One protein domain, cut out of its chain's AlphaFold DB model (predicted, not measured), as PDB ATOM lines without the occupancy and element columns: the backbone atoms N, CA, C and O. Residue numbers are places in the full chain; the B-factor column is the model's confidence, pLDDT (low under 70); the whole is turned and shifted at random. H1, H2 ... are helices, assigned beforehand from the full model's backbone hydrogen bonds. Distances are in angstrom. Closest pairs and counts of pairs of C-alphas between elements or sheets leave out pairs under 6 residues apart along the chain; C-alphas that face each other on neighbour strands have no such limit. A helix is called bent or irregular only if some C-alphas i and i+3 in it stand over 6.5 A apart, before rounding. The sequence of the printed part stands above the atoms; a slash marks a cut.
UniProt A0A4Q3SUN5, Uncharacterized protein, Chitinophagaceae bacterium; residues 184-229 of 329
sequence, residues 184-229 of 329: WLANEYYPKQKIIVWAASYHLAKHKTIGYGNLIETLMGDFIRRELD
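What this domain is: This is residues 184 to 229 of the 329 residues of an uncharacterized protein of Chitinophagaceae bacterium (UniProt A0A4Q3SUN5). The model is a loose, elongated string of parts: two helices, H2 and H3, meet in the middle, the single short helix H1 lies toward one end, and a long loop, residues 205 to 219, reaches out to the other end and folds back to H3. At the end of H1, residues 187 to 192 stick out, of which 187 to 189 belong to H1. The printed part has 46 residues with three named helices, in the order H1, H2, H3 along the chain, and no named strand. The class is all helix, though under half of the residues, 20 of 46, are in named elements. The whole is loose, with a radius of gyration of the C-alphas of 12.6 A, and it spans 40 by 19 by 14 A, a rod in outline.

How they stand to each other: From the first printed residue, H1, residues 184 to 189, touches no helix. A long link of 11 residues joins it to H2, residues 201 to 204, and the two are apart. H2 is followed by a long link of 15 residues, 205 to 219, and then by H3, residues 220 to 229. H2 and H3 touch, with 5 pairs of C-alphas within 8 A; the closest C-alphas are those of Leu 204 and Gly 221, 4.3 A apart. The centres of H2 and H3 are 11.8 A apart. H1 and H3 are apart. O i to N i+4 pairs are within hydrogen-bond range in 1 of 2 cases in H1 and 5 of 6 in H3, while H2, with four residues, is too short for such a pair; its one O i to N i+3 pair is within range.

Where its parts are: H1 begins at C-alpha 184, at (198.908, 224.674, 252.540), and measures 6.5 A from first to last C-alpha. It is neither bent nor irregular, but only just: C-alphas 186 and 189 are 6.4 A apart. H2, from Ser 201 to Leu 204, measures 5.2 A, and C-alpha 201 is at (210.065, 207.787, 258.161). H3, from Met 220 to Asp 229, is the longest helix by residues, at 10 residues, and measures 12.5 A; it ends at C-alpha 229, at (195.045, 209.524, 250.485).

The domain as a whole: The two C-alphas farthest apart are those of Lys 192 and Asn 214, at 40.6 A, while the first and last printed C-alphas, of Trp 184 and Asp 229, are 15.8 A apart. The printed part has no cut. Both links are long, and the C-alphas of residues 205 to 219 lie 6 to 21 A from the mean of the C-alphas. The mean pLDDT of the printed part is 82.9, and residues 208 to 216, nine residues within the link from H2 to H3, are under 70.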
ATOM      1  N   TRP A 184     198.861 223.312 253.066       96.88
ATOM      2  CA  TRP A 184     198.908 224.674 252.540       96.88
ATOM      3  C   TRP A 184     199.840 224.783 251.323       96.88
ATOM      4  O   TRP A 184     199.459 225.327 250.282       96.88
ATOM      5  N   LEU A 185     201.039 224.195 251.400       96.88
ATOM      6  CA  LEU A 185     201.957 224.134 250.261       96.88
ATOM      7  C   LEU A 185     201.330 223.399 249.072       96.88
ATOM      8  O   LEU A 185     201.418 223.884 247.949       96.88
ATOM      9  N   ALA A 186     200.688 222.255 249.305       95.00
ATOM     10  CA  ALA A 186     200.109 221.422 248.259       95.00
ATOM     11  C   ALA A 186     198.851 222.026 247.624       95.00
ATOM     12  O   ALA A 186     198.671 221.893 246.419       95.00
ATOM     13  N   ASN A 187     197.995 222.684 248.405       93.62
ATOM     14  CA  ASN A 187     196.679 223.138 247.952       93.62
ATOM     15  C   ASN A 187     196.657 224.617 247.545       93.62
ATOM     16  O   ASN A 187     195.875 224.991 246.673       93.62
ATOM     17  N   GLU A 188     197.504 225.460 248.142       94.44
ATOM     18  CA  GLU A 188     197.455 226.914 247.933       94.44
ATOM     19  C   GLU A 188     198.714 227.475 247.275       94.44
ATOM     20  O   GLU A 188     198.617 228.309 246.369       94.44
ATOM     21  N   TYR A 189     199.898 227.056 247.729       96.38
ATOM     22  CA  TYR A 189     201.152 227.664 247.277       96.38
ATOM     23  C   TYR A 189     201.697 227.028 245.989       96.38
ATOM     24  O   TYR A 189     202.101 227.729 245.061       96.38
ATOM     25  N   TYR A 190     201.640 225.700 245.896       95.50
ATOM     26  CA  TYR A 190     202.098 224.898 244.762       95.50
ATOM     27  C   TYR A 190     201.008 223.953 244.205       95.50
ATOM     28  O   TYR A 190     201.306 222.792 243.919       95.50
ATOM     29  N   PRO A 191     199.771 224.425 243.931       93.69
ATOM     30  CA  PRO A 191     198.619 223.572 243.586       93.69
ATOM     31  C   PRO A 191     198.771 222.721 242.321       93.69
ATOM     32  O   PRO A 191     197.989 221.806 242.079       93.69
ATOM     33  N   LYS A 192     199.751 223.042 241.471       94.12
ATOM     34  CA  LYS A 192     199.995 222.369 240.187       94.12
ATOM     35  C   LYS A 192     201.299 221.570 240.164       94.12
ATOM     36  O   LYS A 192     201.667 221.057 239.111       94.12
ATOM     37  N   GLN A 193     202.020 221.503 241.283       94.31
ATOM     38  CA  GLN A 193     203.323 220.846 241.348       94.31
ATOM     39  C   GLN A 193     203.221 219.471 241.997       94.31
ATOM     40  O   GLN A 193     202.379 219.225 242.857       94.31
ATOM     41  N   LYS A 194     204.130 218.574 241.607       94.88
ATOM     42  CA  LYS A 194     204.416 217.371 242.393       94.88
ATOM     43  C   LYS A 194     205.386 217.753 243.505       94.88
ATOM     44  O   LYS A 194     206.397 218.396 243.232       94.88
ATOM     45  N   ILE A 195     205.083 217.350 244.734       95.94
ATOM     46  CA  ILE A 195     205.889 217.668 245.914       95.94
ATOM     47  C   ILE A 195     206.591 216.397 246.386       95.94
ATOM     48  O   ILE A 195     205.948 215.368 246.585       95.94
ATOM     49  N   ILE A 196     207.909 216.478 246.571       95.94
ATOM     50  CA  ILE A 196     208.698 215.448 247.250       95.94
ATOM     51  C   ILE A 196     208.873 215.904 248.695       95.94
ATOM     52  O   ILE A 196     209.449 216.961 248.947       95.94
ATOM     53  N   VAL A 197     208.369 215.111 249.639       95.69
ATOM     54  CA  VAL A 197     208.508 215.382 251.072       95.69
ATOM     55  C   VAL A 197     209.687 214.584 251.602       95.69
ATOM     56  O   VAL A 197     209.663 213.355 251.601       95.69
ATOM     57  N   TRP A 198     210.719 215.287 252.055       94.50
ATOM     58  CA  TRP A 198     211.890 214.686 252.682       94.50
ATOM     59  C   TRP A 198     211.789 214.833 254.201       94.50
ATOM     60  O   TRP A 198     211.873 215.940 254.732       94.50
ATOM     61  N   ALA A 199     211.563 213.719 254.896       94.06
ATOM     62  CA  ALA A 199     211.365 213.677 256.340       94.06
ATOM     63  C   ALA A 199     211.814 212.325 256.905       94.06
ATOM     64  O   ALA A 199     211.943 211.344 256.172       94.06
ATOM     65  N   ALA A 200     212.000 212.247 258.224       92.50
ATOM     66  CA  ALA A 200     212.166 210.959 258.888       92.50
ATOM     67  C   ALA A 200     210.930 210.070 258.653       92.50
ATOM     68  O   ALA A 200     209.801 210.556 258.765       92.50
ATOM     69  N   SER A 201     211.140 208.768 258.405       92.81
ATOM     70  CA  SER A 201     210.065 207.787 258.161       92.81
ATOM     71  C   SER A 201     208.953 207.856 259.208       92.81
ATOM     72  O   SER A 201     207.792 207.679 258.868       92.81
ATOM     73  N   TYR A 202     209.307 208.155 260.462       91.31
ATOM     74  CA  TYR A 202     208.368 208.339 261.568       91.31
ATOM     75  C   TYR A 202     207.256 209.336 261.220       91.31
ATOM     76  O   TYR A 202     206.094 208.956 261.226       91.31
ATOM     77  N   HIS A 203     207.588 210.551 260.778       92.88
ATOM     78  CA  HIS A 203     206.575 211.558 260.446       92.88
ATOM     79  C   HIS A 203     205.698 211.157 259.251       92.88
ATOM     80  O   HIS A 203     204.544 211.555 259.171       92.88
ATOM     81  N   LEU A 204     206.216 210.363 258.309       92.81
ATOM     82  CA  LEU A 204     205.493 209.968 257.088       92.81
ATOM     83  C   LEU A 204     204.626 208.723 257.261       92.81
ATOM     84  O   LEU A 204     203.874 208.357 256.355       92.81
ATOM     85  N   ALA A 205     204.774 208.040 258.383       91.00
ATOM     86  CA  ALA A 205     204.110 206.785 258.608       91.00
ATOM     87  C   ALA A 205     202.599 206.993 258.771       91.00
ATOM     88  O   ALA A 205     202.136 207.941 259.405       91.00
ATOM     89  N   LYS A 206     201.831 206.103 258.146       86.75
ATOM     90  CA  LYS A 206     200.371 206.118 258.167       86.75
ATOM     91  C   LYS A 206     199.895 205.097 259.196       86.75
ATOM     92  O   LYS A 206     200.556 204.086 259.401       86.75
ATOM     93  N   HIS A 207     198.711 205.313 259.752       74.56
ATOM     94  CA  HIS A 207     198.016 204.465 260.718       74.56
ATOM     95  C   HIS A 207     198.379 204.725 262.193       74.56
ATOM     96  O   HIS A 207     199.525 204.542 262.606       74.56
ATOM     97  N   LYS A 208     197.333 205.007 262.996       62.75
ATOM     98  CA  LYS A 208     197.282 205.205 264.466       62.75
ATOM     99  C   LYS A 208     197.749 204.004 265.312       62.75
ATOM    100  O   LYS A 208     197.101 203.602 266.272       62.75
ATOM    101  N   THR A 209     198.849 203.366 264.948       53.97
ATOM    102  CA  THR A 209     199.434 202.257 265.714       53.97
ATOM    103  C   THR A 209     200.895 202.507 266.042       53.97
ATOM    104  O   THR A 209     201.549 201.634 266.611       53.97
ATOM    105  N   ILE A 210     201.445 203.649 265.640       55.78
ATOM    106  CA  ILE A 210     202.828 203.987 265.934       55.78
ATOM    107  C   ILE A 210     202.838 204.643 267.302       55.78
ATOM    108  O   ILE A 210     202.144 205.622 267.551       55.78
ATOM    109  N   GLY A 211     203.560 203.994 268.199       50.44
ATOM    110  CA  GLY A 211     203.640 204.351 269.594       50.44
ATOM    111  C   GLY A 211     204.800 203.608 270.226       50.44
ATOM    112  O   GLY A 211     205.082 202.459 269.872       50.44
ATOM    113  N   TYR A 212     205.482 204.269 271.149       46.22
ATOM    114  CA  TYR A 212     206.373 203.612 272.094       46.22
ATOM    115  C   TYR A 212     205.562 203.334 273.372       46.22
ATOM    116  O   TYR A 212     205.181 204.259 274.085       46.22
ATOM    117  N   GLY A 213     205.257 202.062 273.656       50.31
ATOM    118  CA  GLY A 213     204.406 201.672 274.792       50.31
ATOM    119  C   GLY A 213     202.899 201.803 274.509       50.31
ATOM    120  O   GLY A 213     202.454 201.498 273.408       50.31
ATOM    121  N   ASN A 214     202.109 202.236 275.502       39.16
ATOM    122  CA  ASN A 214     200.634 202.306 275.440       39.16
ATOM    123  C   ASN A 214     200.073 203.590 274.783       39.16
ATOM    124  O   ASN A 214     198.862 203.804 274.798       39.16
ATOM    125  N   LEU A 215     200.923 204.474 274.249       51.12
ATOM    126  CA  LEU A 215     200.499 205.749 273.661       51.12
ATOM    127  C   LEU A 215     200.350 205.615 272.145       51.12
ATOM    128  O   LEU A 215     201.314 205.317 271.450       51.12
ATOM    129  N   ILE A 216     199.139 205.848 271.639       61.38
ATOM    130  CA  ILE A 216     198.874 205.959 270.203       61.38
ATOM    131  C   ILE A 216     199.159 207.400 269.776       61.38
ATOM    132  O   ILE A 216     198.431 208.321 270.156       61.38
ATOM    133  N   GLU A 217     200.195 207.596 268.968       70.12
ATOM    134  CA  GLU A 217     200.530 208.899 268.395       70.12
ATOM    135  C   GLU A 217     199.840 209.058 267.031       70.12
ATOM    136  O   GLU A 217     199.646 208.097 266.286       70.12
ATOM    137  N   THR A 218     199.400 210.280 266.721       83.00
ATOM    138  CA  THR A 218     198.892 210.635 265.387       83.00
ATOM    139  C   THR A 218     199.993 211.401 264.681       83.00
ATOM    140  O   THR A 218     200.325 212.511 265.092       83.00
ATOM    141  N   LEU A 219     200.549 210.805 263.634       89.00
ATOM    142  CA  LEU A 219     201.712 211.345 262.934       89.00
ATOM    143  C   LEU A 219     201.284 212.149 261.713       89.00
ATOM    144  O   LEU A 219     200.144 212.053 261.256       89.00
ATOM    145  N   MET A 220     202.197 212.938 261.154       92.62
ATOM    146  CA  MET A 220     201.919 213.793 260.000       92.62
ATOM    147  C   MET A 220     201.335 212.975 258.830       92.62
ATOM    148  O   MET A 220     200.389 213.420 258.177       92.62
ATOM    149  N   GLY A 221     201.815 211.746 258.623       90.94
ATOM    150  CA  GLY A 221     201.295 210.800 257.637       90.94
ATOM    151  C   GLY A 221     199.814 210.453 257.824       90.94
ATOM    152  O   GLY A 221     199.102 210.326 256.829       90.94
ATOM    153  N   ASP A 222     199.308 210.375 259.060       89.12
ATOM    154  CA  ASP A 222     197.876 210.187 259.328       89.12
ATOM    155  C   ASP A 222     197.052 211.405 258.904       89.12
ATOM    156  O   ASP A 222     196.010 211.250 258.268       89.12
ATOM    157  N   PHE A 223     197.510 212.616 259.238       90.06
ATOM    158  CA  PHE A 223     196.830 213.858 258.857       90.06
ATOM    159  C   PHE A 223     196.762 214.004 257.335       90.06
ATOM    160  O   PHE A 223     195.685 214.228 256.785       90.06
ATOM    161  N   ILE A 224     197.898 213.804 256.661       89.88
ATOM    162  CA  ILE A 224     198.011 213.874 255.201       89.88
ATOM    163  C   ILE A 224     197.109 212.834 254.539       89.88
ATOM    164  O   ILE A 224     196.416 213.150 253.576       89.88
ATOM    165  N   ARG A 225     197.102 211.596 255.047       86.31
ATOM    166  CA  ARG A 225     196.306 210.516 254.465       86.31
ATOM    167  C   ARG A 225     194.821 210.861 254.438       86.31
ATOM    168  O   ARG A 225     194.180 210.606 253.431       86.31
ATOM    169  N   ARG A 226     194.270 211.447 255.505       84.19
ATOM    170  CA  ARG A 226     192.835 211.784 255.557       84.19
ATOM    171  C   ARG A 226     192.412 212.738 254.440       84.19
ATOM    172  O   ARG A 226     191.336 212.564 253.885       84.19
ATOM    173  N   GLU A 227     193.270 213.691 254.095       83.06
ATOM    174  CA  GLU A 227     192.949 214.748 253.128       83.06
ATOM    175  C   GLU A 227     193.432 214.428 251.701       83.06
ATOM    176  O   GLU A 227     192.848 214.884 250.719       83.06
ATOM    177  N   LEU A 228     194.509 213.645 251.563       82.19
ATOM    178  CA  LEU A 228     195.228 213.435 250.301       82.19
ATOM    179  C   LEU A 228     195.442 211.950 249.937       82.19
ATOM    180  O   LEU A 228     196.256 211.687 249.056       82.19
ATOM    181  N   ASP A 229     194.750 210.980 250.560       76.12
ATOM    182  CA  ASP A 229     195.045 209.524 250.485       76.12
ATOM    183  C   ASP A 229     195.460 209.040 249.083       76.12
ATOM    184  O   ASP A 229     196.573 208.553 248.869       76.12
TER     185      ASP A 229